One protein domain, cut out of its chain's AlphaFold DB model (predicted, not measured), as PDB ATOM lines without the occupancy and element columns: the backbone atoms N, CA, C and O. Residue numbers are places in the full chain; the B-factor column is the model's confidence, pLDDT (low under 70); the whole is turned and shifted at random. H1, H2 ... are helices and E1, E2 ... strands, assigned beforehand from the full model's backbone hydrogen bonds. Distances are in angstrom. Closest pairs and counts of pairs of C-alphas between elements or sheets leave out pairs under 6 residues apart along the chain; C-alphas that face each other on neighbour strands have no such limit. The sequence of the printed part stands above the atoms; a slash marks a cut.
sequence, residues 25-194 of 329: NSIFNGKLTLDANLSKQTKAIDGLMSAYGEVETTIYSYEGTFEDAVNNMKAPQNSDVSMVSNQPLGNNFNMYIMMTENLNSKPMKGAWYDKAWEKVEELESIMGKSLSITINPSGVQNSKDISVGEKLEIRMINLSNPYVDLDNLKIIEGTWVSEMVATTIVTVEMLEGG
ATOM      1  N   ASN A  25       4.926  -4.770  32.653       86.38
ATOM      2  CA  ASN A  25       4.047  -4.184  31.661       86.38
ATOM      3  C   ASN A  25       2.704  -3.771  32.281       86.38
ATOM      4  O   ASN A  25       2.113  -2.770  31.884       86.38
ATOM      5  N   SER A  26       2.244  -4.467  33.324       87.12
ATOM      6  CA  SER A  26       1.043  -4.071  34.068       87.12
ATOM      7  C   SER A  26       1.222  -2.763  34.853       87.12
ATOM      8  O   SER A  26       0.254  -2.012  34.988       87.12
ATOM      9  N   ILE A  27       2.446  -2.451  35.303       89.00
ATOM     10  CA  ILE A  27       2.782  -1.183  35.977       89.00
ATOM     11  C   ILE A  27       2.623  -0.014  34.996       89.00
ATOM     12  O   ILE A  27       2.109   1.036  35.370       89.00
ATOM     13  N   PHE A  28       2.963  -0.216  33.722       91.06
ATOM     14  CA  PHE A  28       2.891   0.805  32.669       91.06
ATOM     15  C   PHE A  28       1.714   0.597  31.694       91.06
ATOM     16  O   PHE A  28       1.767   1.016  30.536       91.06
ATOM     17  N   ASN A  29       0.621  -0.029  32.153       87.81
ATOM     18  CA  ASN A  29      -0.624  -0.249  31.395       87.81
ATOM     19  C   ASN A  29      -0.448  -0.900  30.004       87.81
ATOM     20  O   ASN A  29      -1.169  -0.558  29.065       87.81
ATOM     21  N   GLY A  30       0.482  -1.838  29.852       86.62
ATOM     22  CA  GLY A  30       0.674  -2.585  28.609       86.62
ATOM     23  C   GLY A  30       1.426  -1.817  27.518       86.62
ATOM     24  O   GLY A  30       1.383  -2.233  26.363       86.62
ATOM     25  N   LYS A  31       2.058  -0.683  27.847       90.56
ATOM     26  CA  LYS A  31       2.717   0.211  26.878       90.56
ATOM     27  C   LYS A  31       4.223  -0.016  26.724       90.56
ATOM     28  O   LYS A  31       4.882   0.764  26.036       90.56
ATOM     29  N   LEU A  32       4.776  -1.044  27.363       92.12
ATOM     30  CA  LEU A  32       6.192  -1.370  27.238       92.12
ATOM     31  C   LEU A  32       6.444  -2.292  26.052       92.12
ATOM     32  O   LEU A  32       5.780  -3.318  25.889       92.12
ATOM     33  N   THR A  33       7.460  -1.941  25.267       93.06
ATOM     34  CA  THR A  33       7.996  -2.772  24.190       93.06
ATOM     35  C   THR A  33       9.425  -3.168  24.528       93.06
ATOM     36  O   THR A  33      10.284  -2.304  24.691       93.06
ATOM     37  N   LEU A  34       9.683  -4.473  24.631       91.25
ATOM     38  CA  LEU A  34      11.007  -5.018  24.938       91.25
ATOM     39  C   LEU A  34      12.029  -4.640  23.857       91.25
ATOM     40  O   LEU A  34      11.808  -4.925  22.677       91.25
ATOM     41  N   ASP A  35      13.173  -4.092  24.265       88.88
ATOM     42  CA  ASP A  35      14.333  -3.905  23.396       88.88
ATOM     43  C   ASP A  35      15.383  -4.985  23.672       88.88
ATOM     44  O   ASP A  35      16.218  -4.875  24.568       88.88
ATOM     45  N   ALA A  36      15.363  -6.052  22.874       83.94
ATOM     46  CA  ALA A  36      16.282  -7.179  23.034       83.94
ATOM     47  C   ALA A  36      17.755  -6.847  22.712       83.94
ATOM     48  O   ALA A  36      18.642  -7.645  23.018       83.94
ATOM     49  N   ASN A  37      18.043  -5.711  22.063       83.56
ATOM     50  CA  ASN A  37      19.424  -5.321  21.786       83.56
ATOM     51  C   ASN A  37      20.074  -4.683  23.010       83.56
ATOM     52  O   ASN A  37      21.251  -4.958  23.249       83.56
ATOM     53  N   LEU A  38      19.306  -3.876  23.746       81.75
ATOM     54  CA  LEU A  38      19.729  -3.216  24.980       81.75
ATOM     55  C   LEU A  38      19.557  -4.114  26.211       81.75
ATOM     56  O   LEU A  38      20.373  -4.046  27.119       81.75
ATOM     57  N   SER A  39      18.576  -5.025  26.212       74.81
ATOM     58  CA  SER A  39      18.322  -6.002  27.296       74.81
ATOM     59  C   SER A  39      19.358  -7.133  27.378       74.81
ATOM     60  O   SER A  39      19.033  -8.273  27.706       74.81
ATOM     61  N   LYS A  40      20.604  -6.872  26.986       72.44
ATOM     62  CA  LYS A  40      21.705  -7.809  27.191       72.44
ATOM     63  C   LYS A  40      22.292  -7.552  28.568       72.44
ATOM     64  O   LYS A  40      22.277  -6.424  29.044       72.44
ATOM     65  N   GLN A  41      22.832  -8.600  29.176       66.62
ATOM     66  CA  GLN A  41      23.555  -8.486  30.433       66.62
ATOM     67  C   GLN A  41      24.668  -7.433  30.301       66.62
ATOM     68  O   GLN A  41      25.554  -7.579  29.449       66.62
ATOM     69  N   THR A  42      24.583  -6.366  31.103       66.88
ATOM     70  CA  THR A  42      25.539  -5.253  31.055       66.88
ATOM     71  C   THR A  42      26.626  -5.470  32.097       66.88
ATOM     72  O   THR A  42      26.340  -5.705  33.271       66.88
ATOM     73  N   LYS A  43      27.889  -5.352  31.686       67.44
ATOM     74  CA  LYS A  43      29.030  -5.559  32.602       67.44
ATOM     75  C   LYS A  43      29.108  -4.471  33.666       67.44
ATOM     76  O   LYS A  43      29.565  -4.704  34.781       67.44
ATOM     77  N   ALA A  44      28.651  -3.288  33.278       63.53
ATOM     78  CA  ALA A  44      28.498  -2.121  34.118       63.53
ATOM     79  C   ALA A  44      27.567  -2.384  35.318       63.53
ATOM     80  O   ALA A  44      27.942  -2.100  36.457       63.53
ATOM     81  N   ILE A  45      26.372  -2.939  35.080       64.94
ATOM     82  CA  ILE A  45      25.407  -3.232  36.152       64.94
ATOM     83  C   ILE A  45      25.836  -4.475  36.941       64.94
ATOM     84  O   ILE A  45      25.747  -4.454  38.164       64.94
ATOM     85  N   ASP A  46      26.375  -5.506  36.278       64.25
ATOM     86  CA  ASP A  46      26.852  -6.724  36.948       64.25
ATOM     87  C   ASP A  46      27.899  -6.434  38.034       64.25
ATOM     88  O   ASP A  46      27.865  -7.046  39.097       64.25
ATOM     89  N   GLY A  47      28.845  -5.516  37.796       61.12
ATOM     90  CA  GLY A  47      29.855  -5.216  38.816       61.12
ATOM     91  C   GLY A  47      29.344  -4.339  39.952       61.12
ATOM     92  O   GLY A  47      29.701  -4.599  41.098       61.12
ATOM     93  N   LEU A  48      28.478  -3.357  39.664       59.78
ATOM     94  CA  LEU A  48      27.843  -2.537  40.707       59.78
ATOM     95  C   LEU A  48      26.972  -3.401  41.628       59.78
ATOM     96  O   LEU A  48      26.914  -3.186  42.832       59.78
ATOM     97  N   MET A  49      26.332  -4.413  41.051       60.88
ATOM     98  CA  MET A  49      25.443  -5.319  41.760       60.88
ATOM     99  C   MET A  49      26.114  -6.654  42.095       60.88
ATOM    100  O   MET A  49      25.416  -7.607  42.407       60.88
ATOM    101  N   SER A  50      27.448  -6.741  42.066       57.16
ATOM    102  CA  SER A  50      28.182  -8.000  42.291       57.16
ATOM    103  C   SER A  50      27.936  -8.622  43.672       57.16
ATOM    104  O   SER A  50      28.026  -9.841  43.821       57.16
ATOM    105  N   ALA A  51      27.572  -7.802  44.665       48.91
ATOM    106  CA  ALA A  51      27.129  -8.249  45.987       48.91
ATOM    107  C   ALA A  51      25.752  -8.944  45.962       48.91
ATOM    108  O   ALA A  51      25.436  -9.760  46.830       48.91
ATOM    109  N   TYR A  52      24.927  -8.651  44.957       55.16
ATOM    110  CA  TYR A  52      23.630  -9.275  44.741       55.16
ATOM    111  C   TYR A  52      23.787 -10.420  43.739       55.16
ATOM    112  O   TYR A  52      23.858 -10.186  42.541       55.16
ATOM    113  N   GLY A  53      23.838 -11.656  44.245       63.56
ATOM    114  CA  GLY A  53      24.044 -12.903  43.492       63.56
ATOM    115  C   GLY A  53      23.879 -12.844  41.963       63.56
ATOM    116  O   GLY A  53      24.866 -12.738  41.240       63.56
ATOM    117  N   GLU A  54      22.648 -12.986  41.463       68.12
ATOM    118  CA  GLU A  54      22.338 -12.947  40.024       68.12
ATOM    119  C   GLU A  54      21.481 -11.722  39.701       68.12
ATOM    120  O   GLU A  54      20.461 -11.490  40.353       68.12
ATOM    121  N   VAL A  55      21.883 -10.949  38.690       71.50
ATOM    122  CA  VAL A  55      21.200  -9.716  38.284       71.50
ATOM    123  C   VAL A  55      20.755  -9.844  36.838       71.50
ATOM    124  O   VAL A  55      21.562 -10.010  35.926       71.50
ATOM    125  N   GLU A  56      19.452  -9.727  36.616       79.56
ATOM    126  CA  GLU A  56      18.868  -9.671  35.283       79.56
ATOM    127  C   GLU A  56      18.431  -8.238  34.987       79.56
ATOM    128  O   GLU A  56      17.676  -7.641  35.750       79.56
ATOM    129  N   THR A  57      18.903  -7.676  33.871       81.88
ATOM    130  CA  THR A  57      18.467  -6.357  33.394       81.88
ATOM    131  C   THR A  57      17.660  -6.504  32.115       81.88
ATOM    132  O   THR A  57      18.143  -7.059  31.128       81.88
ATOM    133  N   THR A  58      16.448  -5.958  32.111       88.75
ATOM    134  CA  THR A  58      15.568  -5.918  30.946       88.75
ATOM    135  C   THR A  58      15.181  -4.481  30.629       88.75
ATOM    136  O   THR A  58      14.808  -3.715  31.509       88.75
ATOM    137  N   ILE A  59      15.274  -4.096  29.360       89.31
ATOM    138  CA  ILE A  59      15.101  -2.718  28.906       89.31
ATOM    139  C   ILE A  59      13.939  -2.641  27.928       89.31
ATOM    140  O   ILE A  59      13.852  -3.386  26.950       89.31
ATOM    141  N   TYR A  60      13.055  -1.689  28.183       93.62
ATOM    142  CA  TYR A  60      11.846  -1.458  27.423       93.62
ATOM    143  C   TYR A  60      11.808  -0.023  26.916       93.62
ATOM    144  O   TYR A  60      12.130   0.917  27.643       93.62
ATOM    145  N   SER A  61      11.329   0.158  25.692       95.00
ATOM    146  CA  SER A  61      10.849   1.465  25.250       95.00
ATOM    147  C   SER A  61       9.402   1.663  25.702       95.00
ATOM    148  O   SER A  61       8.605   0.718  25.730       95.00
ATOM    149  N   TYR A  62       9.060   2.900  26.059       94.81
ATOM    150  CA  TYR A  62       7.693   3.318  26.345       94.81
ATOM    151  C   TYR A  62       7.190   4.230  25.223       94.81
ATOM    152  O   TYR A  62       7.795   5.259  24.913       94.81
ATOM    153  N   GLU A  63       6.053   3.875  24.623       89.75
ATOM    154  CA  GLU A  63       5.431   4.684  23.571       89.75
ATOM    155  C   GLU A  63       4.685   5.889  24.183       89.75
ATOM    156  O   GLU A  63       3.491   5.832  24.493       89.75
ATOM    157  N   GLY A  64       5.415   6.989  24.398       91.88
ATOM    158  CA  GLY A  64       4.884   8.252  24.918       91.88
ATOM    159  C   GLY A  64       5.941   9.133  25.591       91.88
ATOM    160  O   GLY A  64       7.140   8.848  25.549       91.88
ATOM    161  N   THR A  65       5.495  10.224  26.216       95.00
ATOM    162  CA  THR A  65       6.385  11.122  26.974       95.00
ATOM    163  C   THR A  65       6.718  10.560  28.361       95.00
ATOM    164  O   THR A  65       6.047   9.650  28.854       95.00
ATOM    165  N   PHE A  66       7.744  11.120  29.007       94.00
ATOM    166  CA  PHE A  66       8.096  10.779  30.386       94.00
ATOM    167  C   PHE A  66       6.931  11.084  31.339       94.00
ATOM    168  O   PHE A  66       6.554  10.249  32.156       94.00
ATOM    169  N   GLU A  67       6.299  12.248  31.185       95.62
ATOM    170  CA  GLU A  67       5.133  12.654  31.968       95.62
ATOM    171  C   GLU A  67       3.947  11.715  31.746       95.62
ATOM    172  O   GLU A  67       3.250  11.365  32.698       95.62
ATOM    173  N   ASP A  68       3.727  11.262  30.507       94.56
ATOM    174  CA  ASP A  68       2.695  10.266  30.225       94.56
ATOM    175  C   ASP A  68       2.987   8.951  30.945       94.56
ATOM    176  O   ASP A  68       2.060   8.347  31.482       94.56
ATOM    177  N   ALA A  69       4.238   8.491  30.962       93.06
ATOM    178  CA  ALA A  69       4.619   7.277  31.675       93.06
ATOM    179  C   ALA A  69       4.374   7.417  33.185       93.06
ATOM    180  O   ALA A  69       3.680   6.575  33.755       93.06
ATOM    181  N   VAL A  70       4.832   8.511  33.806       92.06
ATOM    182  CA  VAL A  70       4.626   8.787  35.241       92.06
ATOM    183  C   VAL A  70       3.138   8.848  35.593       92.06
ATOM    184  O   VAL A  70       2.696   8.181  36.524       92.06
ATOM    185  N   ASN A  71       2.338   9.594  34.828       90.69
ATOM    186  CA  ASN A  71       0.913   9.784  35.118       90.69
ATOM    187  C   ASN A  71       0.078   8.506  34.943       90.69
ATOM    188  O   ASN A  71      -1.001   8.387  35.522       90.69
ATOM    189  N   ASN A  72       0.538   7.570  34.111       86.25
ATOM    190  CA  ASN A  72      -0.165   6.315  33.845       86.25
ATOM    191  C   ASN A  72       0.367   5.140  34.677       86.25
ATOM    192  O   ASN A  72      -0.244   4.068  34.661       86.25
ATOM    193  N   MET A  73       1.473   5.326  35.390       90.06
ATOM    194  CA  MET A  73       2.111   4.292  36.188       90.06
ATOM    195  C   MET A  73       1.220   3.835  37.350       90.06
ATOM    196  O   MET A  73       0.628   4.641  38.066       90.06
ATOM    197  N   LYS A  74       1.152   2.520  37.564       89.62
ATOM    198  CA  LYS A  74       0.462   1.874  38.687       89.62
ATOM    199  C   LYS A  74       1.468   1.102  39.525       89.62
ATOM    200  O   LYS A  74       1.583  -0.119  39.401       89.62
ATOM    201  N   ALA A  75       2.213   1.844  40.339       83.44
ATOM    202  CA  ALA A  75       3.199   1.270  41.240       83.44
ATOM    203  C   ALA A  75       2.531   0.287  42.232       83.44
ATOM    204  O   ALA A  75       1.412   0.558  42.692       83.44
ATOM    205  N   PRO A  76       3.167  -0.858  42.534       78.31
ATOM    206  CA  PRO A  76       2.681  -1.791  43.548       78.31
ATOM    207  C   PRO A  76       2.526  -1.134  44.929       78.31
ATOM    208  O   PRO A  76       3.171  -0.143  45.245       78.31
ATOM    209  N   GLN A  77       1.695  -1.705  45.805       78.12
ATOM    210  CA  GLN A  77       1.519  -1.153  47.160       78.12
ATOM    211  C   GLN A  77       2.774  -1.269  48.038       78.12
ATOM    212  O   GLN A  77       2.942  -0.481  48.959       78.12
ATOM    213  N   ASN A  78       3.630  -2.253  47.766       71.25
ATOM    214  CA  ASN A  78       4.873  -2.525  48.489       71.25
ATOM    215  C   ASN A  78       6.106  -1.895  47.820       71.25
ATOM    216  O   ASN A  78       7.221  -2.359  48.054       71.25
ATOM    217  N   SER A  79       5.911  -0.911  46.940       75.62
ATOM    218  CA  SER A  79       7.016  -0.244  46.263       75.62
ATOM    219  C   SER A  79       7.278   1.145  46.818       75.62
ATOM    220  O   SER A  79       6.338   1.928  46.978       75.62
ATOM    221  N   ASP A  80       8.551   1.469  46.982       73.81
ATOM    222  CA  ASP A  80       9.015   2.823  47.228       73.81
ATOM    223  C   ASP A  80       9.251   3.512  45.885       73.81
ATOM    224  O   ASP A  80       9.954   2.995  45.017       73.81
ATOM    225  N   VAL A  81       8.622   4.669  45.689       76.06
ATOM    226  CA  VAL A  81       8.696   5.439  44.443       76.06
ATOM    227  C   VAL A  81       9.440   6.735  44.726       76.06
ATOM    228  O   VAL A  81       9.013   7.523  45.572       76.06
ATOM    229  N   SER A  82      10.542   6.972  44.018       73.81
ATOM    230  CA  SER A  82      11.319   8.199  44.169       73.81
ATOM    231  C   SER A  82      10.556   9.413  43.636       73.81
ATOM    232  O   SER A  82       9.649   9.310  42.805       73.81
ATOM    233  N   MET A  83      10.977  10.609  44.051       74.25
ATOM    234  CA  MET A  83      10.579  11.821  43.335       74.25
ATOM    235  C   MET A  83      11.194  11.825  41.931       74.25
ATOM    236  O   MET A  83      12.255  11.239  41.702       74.25
ATOM    237  N   VAL A  84      10.525  12.501  40.993       76.88
ATOM    238  CA  VAL A  84      11.096  12.755  39.668       76.88
ATOM    239  C   VAL A  84      12.304  13.670  39.835       76.88
ATOM    240  O   VAL A  84      12.171  14.795  40.316       76.88
ATOM    241  N   SER A  85      13.464  13.196  39.399       77.12
ATOM    242  CA  SER A  85      14.673  14.001  39.280       77.12
ATOM    243  C   SER A  85      14.785  14.565  37.866       77.12
ATOM    244  O   SER A  85      14.439  13.897  36.890       77.12
ATOM    245  N   ASN A  86      15.268  15.802  37.761       81.31
ATOM    246  CA  ASN A  86      15.598  16.456  36.501       81.31
ATOM    247  C   ASN A  86      16.955  17.139  36.653       81.31
ATOM    248  O   ASN A  86      17.049  18.205  37.260       81.31
ATOM    249  N   GLN A  87      17.994  16.508  36.127       76.19
ATOM    250  CA  GLN A  87      19.376  16.916  36.353       76.19
ATOM    251  C   GLN A  87      20.235  16.656  35.112       76.19
ATOM    252  O   GLN A  87      19.863  15.818  34.284       76.19
ATOM    253  N   PRO A  88      21.370  17.358  34.967       79.94
ATOM    254  CA  PRO A  88      22.367  17.034  33.957       79.94
ATOM    255  C   PRO A  88      22.730  15.549  33.960       79.94
ATOM    256  O   PRO A  88      23.015  14.973  35.012       79.94
ATOM    257  N   LEU A  89      22.749  14.924  32.781       76.12
ATOM    258  CA  LEU A  89      23.171  13.532  32.637       76.12
ATOM    259  C   LEU A  89      24.626  13.349  33.065       76.12
ATOM    260  O   LEU A  89      24.935  12.326  33.670       76.12
ATOM    261  N   GLY A  90      25.479  14.350  32.820       70.06
ATOM    262  CA  GLY A  90      26.880  14.353  33.243       70.06
ATOM    263  C   GLY A  90      27.050  14.070  34.736       70.06
ATOM    264  O   GLY A  90      27.872  13.235  35.093       70.06
ATOM    265  N   ASN A  91      26.206  14.644  35.601       65.50
ATOM    266  CA  ASN A  91      26.294  14.441  37.053       65.50
ATOM    267  C   ASN A  91      26.018  12.984  37.451       65.50
ATOM    268  O   ASN A  91      26.803  12.379  38.173       65.50
ATOM    269  N   ASN A  92      24.931  12.396  36.942       64.88
ATOM    270  CA  ASN A  92      24.600  10.992  37.217       64.88
ATOM    271  C   ASN A  92      25.649  10.035  36.650       64.88
ATOM    272  O   ASN A  92      25.972   9.018  37.259       64.88
ATOM    273  N   PHE A  93      26.164  10.364  35.469       69.69
ATOM    274  CA  PHE A  93      27.177   9.577  34.792       69.69
ATOM    275  C   PHE A  93      28.516   9.614  35.532       69.69
ATOM    276  O   PHE A  93      29.143   8.576  35.714       69.69
ATOM    277  N   ASN A  94      28.904  10.791  36.024       66.50
ATOM    278  CA  ASN A  94      30.083  10.999  36.854       66.50
ATOM    279  C   ASN A  94      29.995  10.195  38.160       66.50
ATOM    280  O   ASN A  94      30.893   9.412  38.458       66.50
ATOM    281  N   MET A  95      28.869  10.282  38.881       64.25
ATOM    282  CA  MET A  95      28.675   9.475  40.094       64.25
ATOM    283  C   MET A  95      28.811   7.974  39.812       64.25
ATOM    284  O   MET A  95      29.488   7.271  40.555       64.25
ATOM    285  N   TYR A  96      28.229   7.480  38.713       69.12
ATOM    286  CA  TYR A  96      28.371   6.076  38.321       69.12
ATOM    287  C   TYR A  96      29.838   5.679  38.072       69.12
ATOM    288  O   TYR A  96      30.275   4.604  38.493       69.12
ATOM    289  N   ILE A  97      30.613   6.538  37.404       68.25
ATOM    290  CA  ILE A  97      32.041   6.309  37.168       68.25
ATOM    291  C   ILE A  97      32.788   6.238  38.499       68.25
ATOM    292  O   ILE A  97      33.449   5.235  38.755       68.25
ATOM    293  N   MET A  98      32.620   7.232  39.374       65.38
ATOM    294  CA  MET A  98      33.288   7.283  40.679       65.38
ATOM    295  C   MET A  98      32.971   6.062  41.552       65.38
ATOM    296  O   MET A  98      33.877   5.475  42.142       65.38
ATOM    297  N   MET A  99      31.702   5.640  41.592       60.00
ATOM    298  CA  MET A  99      31.265   4.476  42.371       60.00
ATOM    299  C   MET A  99      31.855   3.161  41.864       60.00
ATOM    300  O   MET A  99      31.990   2.215  42.632       60.00
ATOM    301  N   THR A 100      32.173   3.062  40.571       65.94
ATOM    302  CA  THR A 100      32.596   1.794  39.964       65.94
ATOM    303  C   THR A 100      34.087   1.723  39.667       65.94
ATOM    304  O   THR A 100      34.647   0.629  39.627       65.94
ATOM    305  N   GLU A 101      34.750   2.858  39.468       71.69
ATOM    306  CA  GLU A 101      36.174   2.921  39.151       71.69
ATOM    307  C   GLU A 101      37.056   2.475  40.322       71.69
ATOM    308  O   GLU A 101      38.142   1.949  40.084       71.69
ATOM    309  N   ASN A 102      36.589   2.617  41.562       66.06
ATOM    310  CA  ASN A 102      37.345   2.237  42.759       66.06
ATOM    311  C   ASN A 102      37.037   0.818  43.263       66.06
ATOM    312  O   ASN A 102      37.701   0.337  44.176       66.06
ATOM    313  N   LEU A 103      36.085   0.105  42.646       60.75
ATOM    314  CA  LEU A 103      35.755  -1.265  43.044       60.75
ATOM    315  C   LEU A 103      36.916  -2.229  42.761       60.75
ATOM    316  O   LEU A 103      37.556  -2.172  41.706       60.75
ATOM    317  N   ASN A 104      37.141  -3.178  43.670       60.03
ATOM    318  CA  ASN A 104      38.083  -4.278  43.480       60.03
ATOM    319  C   ASN A 104      37.336  -5.625  43.419       60.03
ATOM    320  O   ASN A 104      36.910  -6.151  44.438       60.03
ATOM    321  N   SER A 105      37.157  -6.251  42.256       62.03
ATOM    322  CA  SER A 105      37.665  -5.884  40.927       62.03
ATOM    323  C   SER A 105      36.766  -4.898  40.170       62.03
ATOM    324  O   SER A 105      35.546  -5.055  40.185       62.03
ATOM    325  N   LYS A 106      37.363  -3.975  39.400       71.44
ATOM    326  CA  LYS A 106      36.620  -3.009  38.569       71.44
ATOM    327  C   LYS A 106      35.712  -3.719  37.544       71.44
ATOM    328  O   LYS A 106      36.210  -4.595  36.827       71.44
ATOM    329  N   PRO A 107      34.430  -3.320  37.390       69.56
ATOM    330  CA  PRO A 107      33.532  -3.895  36.382       69.56
ATOM    331  C   PRO A 107      34.029  -3.692  34.952       69.56
ATOM    332  O   PRO A 107      33.926  -4.581  34.101       69.56
ATOM    333  N   MET A 108      34.557  -2.497  34.681       78.69
ATOM    334  CA  MET A 108      34.978  -2.081  33.349       78.69
ATOM    335  C   MET A 108      36.505  -1.996  33.259       78.69
ATOM    336  O   MET A 108      37.232  -1.954  34.249       78.69
ATOM    337  N   LYS A 109      37.036  -2.013  32.032       81.19
ATOM    338  CA  LYS A 109      38.481  -1.825  31.801       81.19
ATOM    339  C   LYS A 109      38.834  -0.338  31.872       81.19
ATOM    340  O   LYS A 109      38.013   0.476  31.472       81.19
ATOM    341  N   GLY A 110      40.079  -0.004  32.228       81.81
ATOM    342  CA  GLY A 110      40.572   1.389  32.283       81.81
ATOM    343  C   GLY A 110      40.208   2.233  31.054       81.81
ATOM    344  O   GLY A 110      39.592   3.275  31.189       81.81
ATOM    345  N   ALA A 111      40.410   1.702  29.844       86.31
ATOM    346  CA  ALA A 111      40.063   2.406  28.603       86.31
ATOM    347  C   ALA A 111      38.561   2.722  28.415       86.31
ATOM    348  O   ALA A 111      38.211   3.502  27.529       86.31
ATOM    349  N   TRP A 112      37.661   2.062  29.153       86.94
ATOM    350  CA  TRP A 112      36.249   2.448  29.205       86.94
ATOM    351  C   TRP A 112      36.070   3.650  30.136       86.94
ATOM    352  O   TRP A 112      35.412   4.596  29.722       86.94
ATOM    353  N   TYR A 113      36.706   3.649  31.315       83.38
ATOM    354  CA  TYR A 113      36.669   4.768  32.264       83.38
ATOM    355  C   TYR A 113      37.264   6.044  31.671       83.38
ATOM    356  O   TYR A 113      36.608   7.076  31.728       83.38
ATOM    357  N   ASP A 114      38.410   5.958  30.988       86.56
ATOM    358  CA  ASP A 114      39.020   7.107  30.296       86.56
ATOM    359  C   ASP A 114      38.017   7.777  29.337       86.56
ATOM    360  O   ASP A 114      37.832   8.991  29.333       86.56
ATOM    361  N   LYS A 115      37.296   6.965  28.551       87.56
ATOM    362  CA  LYS A 115      36.265   7.452  27.621       87.56
ATOM    363  C   LYS A 115      35.001   7.922  28.325       87.56
ATOM    364  O   LYS A 115      34.305   8.788  27.805       87.56
ATOM    365  N   ALA A 116      34.653   7.301  29.446       84.31
ATOM    366  CA  ALA A 116      33.489   7.674  30.227       84.31
ATOM    367  C   ALA A 116      33.698   9.060  30.853       84.31
ATOM    368  O   ALA A 116      32.794   9.885  30.766       84.31
ATOM    369  N   TRP A 117      34.903   9.348  31.358       86.56
ATOM    370  CA  TRP A 117      35.309  10.668  31.846       86.56
ATOM    371  C   TRP A 117      35.236  11.742  30.754       86.56
ATOM    372  O   TRP A 117      34.611  12.776  30.972       86.56
ATOM    373  N   GLU A 118      35.747  11.473  29.546       88.12
ATOM    374  CA  GLU A 118      35.574  12.383  28.395       88.12
ATOM    375  C   GLU A 118      34.089  12.623  28.056       88.12
ATOM    376  O   GLU A 118      33.700  13.704  27.610       88.12
ATOM    377  N   LYS A 119      33.235  11.612  28.263       84.44
ATOM    378  CA  LYS A 119      31.799  11.693  27.975       84.44
ATOM    379  C   LYS A 119      31.040  12.546  28.993       84.44
ATOM    380  O   LYS A 119      30.013  13.105  28.621       84.44
ATOM    381  N   VAL A 120      31.513  12.666  30.239       82.50
ATOM    382  CA  VAL A 120      30.850  13.469  31.285       82.50
ATOM    383  C   VAL A 120      30.637  14.901  30.804       82.50
ATOM    384  O   VAL A 120      29.498  15.362  30.811       82.50
ATOM    385  N   GLU A 121      31.685  15.550  30.287       79.88
ATOM    386  CA  GLU A 121      31.624  16.933  29.790       79.88
ATOM    387  C   GLU A 121      30.593  17.101  28.656       79.88
ATOM    388  O   GLU A 121      29.844  18.077  28.616       79.88
ATOM    389  N   GLU A 122      30.490  16.122  27.748       83.25
ATOM    390  CA  GLU A 122      29.480  16.131  26.677       83.25
ATOM    391  C   GLU A 122      28.051  16.069  27.248       83.25
ATOM    392  O   GLU A 122      27.123  16.686  26.715       83.25
ATOM    393  N   LEU A 123      27.873  15.334  28.348       80.44
ATOM    394  CA  LEU A 123      26.586  15.061  28.981       80.44
ATOM    395  C   LEU A 123      26.154  16.124  30.002       80.44
ATOM    396  O   LEU A 123      24.976  16.155  30.363       80.44
ATOM    397  N   GLU A 124      27.046  17.005  30.460       82.69
ATOM    398  CA  GLU A 124      26.731  18.073  31.428       82.69
ATOM    399  C   GLU A 124      25.647  19.036  30.927       82.69
ATOM    400  O   GLU A 124      24.853  19.567  31.701       82.69
ATOM    401  N   SER A 125      25.579  19.253  29.614       83.00
ATOM    402  CA  SER A 125      24.588  20.155  29.016       83.00
ATOM    403  C   SER A 125      23.239  19.489  28.717       83.00
ATOM    404  O   SER A 125      22.273  20.174  28.369       83.00
ATOM    405  N   ILE A 126      23.149  18.161  28.846       83.69
ATOM    406  CA  ILE A 126      21.965  17.385  28.478       83.69
ATOM    407  C   ILE A 126      21.172  17.075  29.740       83.69
ATOM    408  O   ILE A 126      21.630  16.353  30.622       83.69
ATOM    409  N   MET A 127      19.957  17.608  29.820       84.69
ATOM    410  CA  MET A 127      19.063  17.357  30.947       84.69
ATOM    411  C   MET A 127      18.400  15.990  30.809       84.69
ATOM    412  O   MET A 127      17.746  15.711  29.804       84.69
ATOM    413  N   GLY A 128      18.535  15.163  31.841       85.38
ATOM    414  CA  GLY A 128      17.843  13.891  31.965       85.38
ATOM    415  C   GLY A 128      16.769  13.942  33.039       85.38
ATOM    416  O   GLY A 128      16.983  14.470  34.132       85.38
ATOM    417  N   LYS A 129      15.623  13.332  32.742       86.00
ATOM    418  CA  LYS A 129      14.590  13.027  33.732       86.00
ATOM    419  C   LYS A 129      14.683  11.574  34.147       86.00
ATOM    420  O   LYS A 129      14.878  10.701  33.303       86.00
ATOM    421  N   SER A 130      14.519  11.318  35.436       86.38
ATOM    422  CA  SER A 130      14.508   9.957  35.965       86.38
ATOM    423  C   SER A 130      13.580   9.813  37.164       86.38
ATOM    424  O   SER A 130      13.319  10.774  37.888       86.38
ATOM    425  N   LEU A 131      13.061   8.605  37.345       85.31
ATOM    426  CA  LEU A 131      12.321   8.171  38.522       85.31
ATOM    427  C   LEU A 131      12.635   6.693  38.759       85.31
ATOM    428  O   LEU A 131      12.637   5.911  37.807       85.31
ATOM    429  N   SER A 132      12.879   6.327  40.013       83.69
ATOM    430  CA  SER A 132      13.135   4.954  40.440       83.69
ATOM    431  C   SER A 132      11.950   4.406  41.231       83.69
ATOM    432  O   SER A 132      11.292   5.130  41.981       83.69
ATOM    433  N   ILE A 133      11.676   3.120  41.051       80.00
ATOM    434  CA  ILE A 133      10.716   2.336  41.819       80.00
ATOM    435  C   ILE A 133      11.469   1.132  42.368       80.00
ATOM    436  O   ILE A 133      11.937   0.294  41.598       80.00
ATOM    437  N   THR A 134      11.520   1.003  43.683       80.00
ATOM    438  CA  THR A 134      12.074  -0.180  44.339       80.00
ATOM    439  C   THR A 134      10.926  -1.007  44.885       80.00
ATOM    440  O   THR A 134      10.163  -0.552  45.733       80.00
ATOM    441  N   ILE A 135      10.761  -2.223  44.374       75.44
ATOM    442  CA  ILE A 135       9.784  -3.192  44.866       75.44
ATOM    443  C   ILE A 135      10.520  -4.112  45.833       75.44
ATOM    444  O   ILE A 135      11.327  -4.949  45.422       75.44
ATOM    445  N   ASN A 136      10.224  -3.948  47.119       66.44
ATOM    446  CA  ASN A 136      10.844  -4.749  48.163       66.44
ATOM    447  C   ASN A 136      10.204  -6.147  48.228       66.44
ATOM    448  O   ASN A 136       8.978  -6.263  48.067       66.44
ATOM    449  N   PRO A 137      10.988  -7.207  48.508       63.25
ATOM    450  CA  PRO A 137      10.433  -8.530  48.753       63.25
ATOM    451  C   PRO A 137       9.462  -8.493  49.938       63.25
ATOM    452  O   PRO A 137       9.678  -7.788  50.930       63.25
ATOM    453  N   SER A 138       8.389  -9.276  49.846       55.56
ATOM    454  CA  SER A 138       7.435  -9.478  50.938       55.56
ATOM    455  C   SER A 138       8.185  -9.944  52.194       55.56
ATOM    456  O   SER A 138       8.698 -11.055  52.200       55.56
ATOM    457  N   GLY A 139       8.259  -9.114  53.239       48.97
ATOM    458  CA  GLY A 139       8.951  -9.444  54.498       48.97
ATOM    459  C   GLY A 139      10.171  -8.575  54.822       48.97
ATOM    460  O   GLY A 139      10.516  -8.463  55.988       48.97
ATOM    461  N   VAL A 140      10.761  -7.853  53.857       52.59
ATOM    462  CA  VAL A 140      11.963  -7.023  54.124       52.59
ATOM    463  C   VAL A 140      11.688  -5.801  55.002       52.59
ATOM    464  O   VAL A 140      12.586  -5.289  55.658       52.59
ATOM    465  N   GLN A 141      10.426  -5.388  55.126       47.59
ATOM    466  CA  GLN A 141      10.042  -4.346  56.082       47.59
ATOM    467  C   GLN A 141      10.172  -4.795  57.554       47.59
ATOM    468  O   GLN A 141      10.174  -3.942  58.435       47.59
ATOM    469  N   ASN A 142      10.310  -6.103  57.826       50.03
ATOM    470  CA  ASN A 142      10.598  -6.664  59.147       50.03
ATOM    471  C   ASN A 142      11.686  -7.747  59.035       50.03
ATOM    472  O   ASN A 142      11.388  -8.905  58.755       50.03
ATOM    473  N   SER A 143      12.943  -7.413  59.347       51.25
ATOM    474  CA  SER A 143      14.084  -8.353  59.296       51.25
ATOM    475  C   SER A 143      13.878  -9.664  60.076       51.25
ATOM    476  O   SER A 143      14.479 -10.681  59.748       51.25
ATOM    477  N   LYS A 144      12.981  -9.670  61.072       53.59
ATOM    478  CA  LYS A 144      12.601 -10.850  61.874       53.59
ATOM    479  C   LYS A 144      11.851 -11.934  61.097       53.59
ATOM    480  O   LYS A 144      11.742 -13.050  61.598       53.59
ATOM    481  N   ASP A 145      11.323 -11.599  59.923       58.75
ATOM    482  CA  ASP A 145      10.540 -12.511  59.090       58.75
ATOM    483  C   ASP A 145      11.390 -13.185  57.992       58.75
ATOM    484  O   ASP A 145      10.878 -14.052  57.288       58.75
ATOM    485  N   ILE A 146      12.676 -12.825  57.865       64.12
ATOM    486  CA  ILE A 146      13.602 -13.366  56.860       64.12
ATOM    487  C   ILE A 146      14.468 -14.466  57.488       64.12
ATOM    488  O   ILE A 146      15.029 -14.287  58.569       64.12
ATOM    489  N   SER A 147      14.605 -15.609  56.813       67.31
ATOM    490  CA  SER A 147      15.445 -16.724  57.280       67.31
ATOM    491  C   SER A 147      16.738 -16.883  56.477       67.31
ATOM    492  O   SER A 147      16.763 -16.685  55.266       67.31
ATOM    493  N   VAL A 148      17.815 -17.336  57.130       70.06
ATOM    494  CA  VAL A 148      19.039 -17.766  56.434       70.06
ATOM    495  C   VAL A 148      18.689 -18.846  55.406       70.06
ATOM    496  O   VAL A 148      17.991 -19.813  55.714       70.06
ATOM    497  N   GLY A 149      19.201 -18.698  54.188       65.12
ATOM    498  CA  GLY A 149      18.930 -19.571  53.049       65.12
ATOM    499  C   GLY A 149      17.668 -19.203  52.266       65.12
ATOM    500  O   GLY A 149      17.389 -19.838  51.247       65.12
ATOM    501  N   GLU A 150      16.908 -18.195  52.700       71.44
ATOM    502  CA  GLU A 150      15.786 -17.660  51.935       71.44
ATOM    503  C   GLU A 150      16.289 -16.914  50.695       71.44
ATOM    504  O   GLU A 150      17.283 -16.192  50.740       71.44
ATOM    505  N   LYS A 151      15.617 -17.104  49.556       71.12
ATOM    506  CA  LYS A 151      15.915 -16.353  48.335       71.12
ATOM    507  C   LYS A 151      15.132 -15.042  48.366       71.12
ATOM    508  O   LYS A 151      13.903 -15.074  48.347       71.12
ATOM    509  N   LEU A 152      15.841 -13.918  48.352       70.75
ATOM    510  CA  LEU A 152      15.257 -12.589  48.203       70.75
ATOM    511  C   LEU A 152      15.440 -12.093  46.774       70.75
ATOM    512  O   LEU A 152      16.497 -12.259  46.166       70.75
ATOM    513  N   GLU A 153      14.389 -11.473  46.251       74.00
ATOM    514  CA  GLU A 153      14.378 -10.847  44.936       74.00
ATOM    515  C   GLU A 153      14.078  -9.361  45.110       74.00
ATOM    516  O   GLU A 153      12.956  -8.976  45.440       74.00
ATOM    517  N   ILE A 154      15.098  -8.534  44.922       71.31
ATOM    518  CA  ILE A 154      14.958  -7.084  44.912       71.31
ATOM    519  C   ILE A 154      14.742  -6.672  43.470       71.31
ATOM    520  O   ILE A 154      15.532  -7.003  42.585       71.31
ATOM    521  N   ARG A 155      13.669  -5.928  43.232       79.56
ATOM    522  CA  ARG A 155      13.331  -5.474  41.893       79.56
ATOM    523  C   ARG A 155      13.337  -3.962  41.840       79.56
ATOM    524  O   ARG A 155      12.548  -3.308  42.514       79.56
ATOM    525  N   MET A 156      14.222  -3.419  41.019       80.62
ATOM    526  CA  MET A 156      14.369  -1.990  40.785       80.62
ATOM    527  C   MET A 156      13.909  -1.663  39.373       80.62
ATOM    528  O   MET A 156      14.295  -2.325  38.413       80.62
ATOM    529  N   ILE A 157      13.085  -0.636  39.232       87.12
ATOM    530  CA  ILE A 157      12.578  -0.177  37.946       87.12
ATOM    531  C   ILE A 157      12.923   1.298  37.804       87.12
ATOM    532  O   ILE A 157      12.474   2.119  38.594       87.12
ATOM    533  N   ASN A 158      13.677   1.641  36.768       87.25
ATOM    534  CA  ASN A 158      14.041   3.012  36.448       87.25
ATOM    535  C   ASN A 158      13.309   3.469  35.191       87.25
ATOM    536  O   ASN A 158      13.483   2.888  34.121       87.25
ATOM    537  N   LEU A 159      12.523   4.534  35.312       90.38
ATOM    538  CA  LEU A 159      11.984   5.288  34.187       90.38
ATOM    539  C   LEU A 159      12.953   6.426  33.867       90.38
ATOM    540  O   LEU A 159      13.294   7.201  34.762       90.38
ATOM    541  N   SER A 160      13.364   6.572  32.609       91.06
ATOM    542  CA  SER A 160      14.286   7.631  32.199       91.06
ATOM    543  C   SER A 160      13.916   8.271  30.863       91.06
ATOM    544  O   SER A 160      13.245   7.675  30.017       91.06
ATOM    545  N   ASN A 161      14.357   9.514  30.681       91.56
ATOM    546  CA  ASN A 161      14.350  10.204  29.398       91.56
ATOM    547  C   ASN A 161      15.512  11.220  29.354       91.56
ATOM    548  O   ASN A 161      15.458  12.200  30.105       91.56
ATOM    549  N   PRO A 162      16.549  11.008  28.518       91.25
ATOM    550  CA  PRO A 162      16.776   9.840  27.650       91.25
ATOM    551  C   PRO A 162      17.275   8.600  28.429       91.25
ATOM    552  O   PRO A 162      17.392   8.620  29.656       91.25
ATOM    553  N   TYR A 163      17.553   7.492  27.732       88.62
ATOM    554  CA  TYR A 163      18.286   6.341  28.284       88.62
ATOM    555  C   TYR A 163      19.785   6.457  27.996       88.62
ATOM    556  O   TYR A 163      20.182   6.902  26.917       88.62
ATOM    557  N   VAL A 164      20.613   6.041  28.954       84.69
ATOM    558  CA  VAL A 164      22.072   6.012  28.818       84.69
ATOM    559  C   VAL A 164      22.535   4.560  28.751       84.69
ATOM    560  O   VAL A 164      22.489   3.831  29.739       84.69
ATOM    561  N   ASP A 165      22.994   4.148  27.573       84.25
ATOM    562  CA  ASP A 165      23.626   2.851  27.337       84.25
ATOM    563  C   ASP A 165      25.070   2.910  27.849       84.25
ATOM    564  O   ASP A 165      25.963   3.427  27.170       84.25
ATOM    565  N   LEU A 166      25.274   2.418  29.074       79.44
ATOM    566  CA  LEU A 166      26.559   2.435  29.776       79.44
ATOM    567  C   LEU A 166      27.625   1.604  29.052       79.44
ATOM    568  O   LEU A 166      28.765   2.044  28.912       79.44
ATOM    569  N   ASP A 167      27.266   0.443  28.508       78.19
ATOM    570  CA  ASP A 167      28.229  -0.430  27.832       78.19
ATOM    571  C   ASP A 167      28.834   0.244  26.591       78.19
ATOM    572  O   ASP A 167      30.018   0.059  26.289       78.19
ATOM    573  N   ASN A 168      28.036   1.050  25.882       84.31
ATOM    574  CA  ASN A 168      28.456   1.721  24.650       84.31
ATOM    575  C   ASN A 168      28.703   3.230  24.791       84.31
ATOM    576  O   ASN A 168      29.093   3.850  23.797       84.31
ATOM    577  N   LEU A 169      28.490   3.814  25.974       82.56
ATOM    578  CA  LEU A 169      28.572   5.256  26.245       82.56
ATOM    579  C   LEU A 169      27.673   6.085  25.302       82.56
ATOM    580  O   LEU A 169      28.099   7.097  24.735       82.56
ATOM    581  N   LYS A 170      26.435   5.626  25.066       87.31
ATOM    582  CA  LYS A 170      25.497   6.252  24.115       87.31
ATOM    583  C   LYS A 170      24.243   6.778  24.792       87.31
ATOM    584  O   LYS A 170      23.677   6.129  25.662       87.31
ATOM    585  N   ILE A 171      23.768   7.915  24.297       87.75
ATOM    586  CA  ILE A 171      22.452   8.454  24.636       87.75
ATOM    587  C   ILE A 171      21.446   7.922  23.627       87.75
ATOM    588  O   ILE A 171      21.659   8.013  22.414       87.75
ATOM    589  N   ILE A 172      20.352   7.376  24.134       91.31
ATOM    590  CA  ILE A 172      19.248   6.878  23.331       91.31
ATOM    591  C   ILE A 172      18.016   7.700  23.686       91.31
ATOM    592  O   ILE A 172      17.442   7.574  24.767       91.31
ATOM    593  N   GLU A 173      17.635   8.568  22.753       93.12
ATOM    594  CA  GLU A 173      16.484   9.457  22.891       93.12
ATOM    595  C   GLU A 173      15.178   8.693  23.127       93.12
ATOM    596  O   GLU A 173      14.989   7.570  22.648       93.12
ATOM    597  N   GLY A 174      14.252   9.334  23.838       93.56
ATOM    598  CA  GLY A 174      12.926   8.796  24.131       93.56
ATOM    599  C   GLY A 174      12.721   8.424  25.597       93.56
ATOM    600  O   GLY A 174      13.550   8.709  26.458       93.56
ATOM    601  N   THR A 175      11.572   7.812  25.875       95.19
ATOM    602  CA  THR A 175      11.178   7.379  27.219       95.19
ATOM    603  C   THR A 175      11.432   5.885  27.360       95.19
ATOM    604  O   THR A 175      10.921   5.086  26.570       95.19
ATOM    605  N   TRP A 176      12.201   5.510  28.374       94.44
ATOM    606  CA  TRP A 176      12.693   4.151  28.554       94.44
ATOM    607  C   TRP A 176      12.442   3.663  29.969       94.44
ATOM    608  O   TRP A 176      12.455   4.445  30.917       94.44
ATOM    609  N   VAL A 177      12.224   2.360  30.101       91.94
ATOM    610  CA  VAL A 177      12.063   1.680  31.383       91.94
ATOM    611  C   VAL A 177      13.098   0.571  31.469       91.94
ATOM    612  O   VAL A 177      13.105  -0.333  30.637       91.94
ATOM    613  N   SER A 178      13.974   0.647  32.466       88.44
ATOM    614  CA  SER A 178      14.921  -0.410  32.812       88.44
ATOM    615  C   SER A 178      14.412  -1.150  34.039       88.44
ATOM    616  O   SER A 178      14.124  -0.532  35.060       88.44
ATOM    617  N   GLU A 179      14.289  -2.461  33.933       88.44
ATOM    618  CA  GLU A 179      13.963  -3.376  35.011       88.44
ATOM    619  C   GLU A 179      15.216  -4.139  35.410       88.44
ATOM    620  O   GLU A 179      15.804  -4.832  34.586       88.44
ATOM    621  N   MET A 180      15.602  -4.038  36.672       81.56
ATOM    622  CA  MET A 180      16.675  -4.820  37.262       81.56
ATOM    623  C   MET A 180      16.076  -5.735  38.321       81.56
ATOM    624  O   MET A 180      15.456  -5.266  39.277       81.56
ATOM    625  N   VAL A 181      16.259  -7.038  38.147       81.94
ATOM    626  CA  VAL A 181      15.864  -8.063  39.110       81.94
ATOM    627  C   VAL A 181      17.138  -8.649  39.691       81.94
ATOM    628  O   VAL A 181      17.867  -9.369  39.016       81.94
ATOM    629  N   ALA A 182      17.417  -8.305  40.942       73.25
ATOM    630  CA  ALA A 182      18.558  -8.792  41.690       73.25
ATOM    631  C   ALA A 182      18.098  -9.913  42.627       73.25
ATOM    632  O   ALA A 182      17.276  -9.709  43.521       73.25
ATOM    633  N   THR A 183      18.622 -11.115  42.416       70.25
ATOM    634  CA  THR A 183      18.396 -12.277  43.268       70.25
ATOM    635  C   THR A 183      19.581 -12.465  44.201       70.25
ATOM    636  O   THR A 183      20.717 -12.602  43.749       70.25
ATOM    637  N   THR A 184      19.303 -12.609  45.493       67.94
ATOM    638  CA  THR A 184      20.293 -13.048  46.477       67.94
ATOM    639  C   THR A 184      19.749 -14.175  47.353       67.94
ATOM    640  O   THR A 184      18.537 -14.346  47.496       67.94
ATOM    641  N   ILE A 185      20.652 -14.973  47.919       69.88
ATOM    642  CA  ILE A 185      20.327 -15.940  48.966       69.88
ATOM    643  C   ILE A 185      20.800 -15.327  50.270       69.88
ATOM    644  O   ILE A 185      21.977 -15.016  50.414       69.88
ATOM    645  N   VAL A 186      19.877 -15.182  51.210       67.00
ATOM    646  CA  VAL A 186      20.148 -14.619  52.525       67.00
ATOM    647  C   VAL A 186      21.178 -15.486  53.229       67.00
ATOM    648  O   VAL A 186      20.935 -16.663  53.504       67.00
ATOM    649  N   THR A 187      22.341 -14.922  53.508       62.69
ATOM    650  CA  THR A 187      23.369 -15.595  54.296       62.69
ATOM    651  C   THR A 187      23.176 -15.298  55.779       62.69
ATOM    652  O   THR A 187      22.405 -14.420  56.165       62.69
ATOM    653  N   VAL A 188      23.873 -16.062  56.622       57.19
ATOM    654  CA  VAL A 188      23.972 -15.768  58.059       57.19
ATOM    655  C   VAL A 188      24.506 -14.346  58.253       57.19
ATOM    656  O   VAL A 188      23.879 -13.561  58.947       57.19
ATOM    657  N   GLU A 189      25.568 -13.987  57.529       56.50
ATOM    658  CA  GLU A 189      26.196 -12.657  57.538       56.50
ATOM    659  C   GLU A 189      25.215 -11.530  57.163       56.50
ATOM    660  O   GLU A 189      25.244 -10.473  57.775       56.50
ATOM    661  N   MET A 190      24.282 -11.752  56.228       56.62
ATOM    662  CA  MET A 190      23.274 -10.748  55.841       56.62
ATOM    663  C   MET A 190      22.187 -10.497  56.904       56.62
ATOM    664  O   MET A 190      21.550  -9.446  56.872       56.62
ATOM    665  N   LEU A 191      21.923 -11.455  57.804       55.09
ATOM    666  CA  LEU A 191      20.928 -11.317  58.885       55.09
ATOM    667  C   LEU A 191      21.557 -10.976  60.233       55.09
ATOM    668  O   LEU A 191      20.935 -10.292  61.041       55.09
ATOM    669  N   GLU A 192      22.768 -11.475  60.477       50.41
ATOM    670  CA  GLU A 192      23.595 -11.111  61.627       50.41
ATOM    671  C   GLU A 192      24.250  -9.738  61.430       50.41
ATOM    672  O   GLU A 192      24.456  -9.037  62.413       50.41
ATOM    673  N   GLY A 193      24.394  -9.270  60.182       43.91
ATOM    674  CA  GLY A 193      24.678  -7.873  59.815       43.91
ATOM    675  C   GLY A 193      23.529  -6.900  60.116       43.91
ATOM    676  O   GLY A 193      23.393  -5.860  59.480       43.91
ATOM    677  N   GLY A 194      22.658  -7.274  61.056       38.25
ATOM    678  CA  GLY A 194      21.517  -6.521  61.549       38.25
ATOM    679  C   GLY A 194      21.553  -6.350  63.068       38.25
ATOM    680  O   GLY A 194      20.517  -6.523  63.706       38.25
TER     681      GLY A 194
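Overview. This is residues 25 to 194 of the 329 residues of an uncharacterized protein of Saprospiraceae bacterium (UniProt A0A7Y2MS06). A twisted antiparallel sheet has its long strands E2, E9, E6 and E5 side by side, with H2 over the sheet where E6 ends and E9 begins. Of the helical hairpin of H3 and H4, H3 only grazes the sheet and H4 is not on it, while H5 follows E9 at the end of the sheet away from H2, where the long link of residues 136 to 150 leads from the end of E5 to the beginning of E6. The printed part has 170 residues with five named helices and nine named strands, in the order E1 H1 E2 H2 E3 E4 H3 H4 E5 E6 E7 E8 E9 H5, of mixed class. It is compact, with a radius of gyration of the C-alphas of 17.0 A and spans of 47 by 40 by 28 A.

Arrangement. E1, residues 32 to 34, is an edge strand antiparallel to E2, residues 54 to 62, with N 33 and O 61 2.9 A apart. H1, residues 43 to 48, only grazes the sheet with residues 45 to 47. H2, residues 66 to 72, is on the sheet at a height of 8.9 A and runs along the strands, at 16 degrees to E6, residues 151 to 161, on the local plane. E9, residues 175 to 185, has E2 on one side, N 58 to O 179 2.8 A, and E6 on the other, N 156 to O 180 2.8 A. E5, residues 127 to 135, forms a hairpin with E6, N 133 to O 157 2.8 A. On its other side lie E3, residues 79 to 81, N 80 to O 134 2.9 A, and E4, residues 85 to 88, N 85 to O 130 2.9 A. H3, residues 89 to 101, grazes the sheet with residues 89 to 92 and only just touches H1, with 3 pairs of C-alphas within 8 A, the closest Leu 48 and Thr 100 at 6.5 A. H4, residues 110 to 123, touches H3 at a shallow tilt of 18 degrees, opposite ways, the closest C-alphas being those of Gly 90 and Leu 123, 4.3 A apart. E7, residues 163 to 165, and E8, residues 170 to 172, form a hairpin of their own, N 165 to O 170 2.8 A. H5, residues 188 to 192, is not on the branched sheet and touches no helix. Every O i to N i+4 pair is within hydrogen-bond range in H1, H2, H3 and H5, and 7 of 10 are in H4.

Along the chain. E1 begins at C-alpha 32 (6.192, -1.370, 27.238). E2 is 25.8 A long, E5 26.5 A, E6 32.7 A and E9 33.2 A, while H3 is 18.0 A and H4 19.8 A. H5 ends at C-alpha 192 (23.595, -11.111, 61.627).

Size, cuts and confidence. The C-alphas farthest apart are those of Glu 122 and Lys 144, 47.5 A. The printed part has no cut, and E5 to E6 is the long link. The mean pLDDT of the printed part is 76.6, and 53 residues are under 70, among them 41 to 54, 91 to 100, 136 to 147 and 184 to 194.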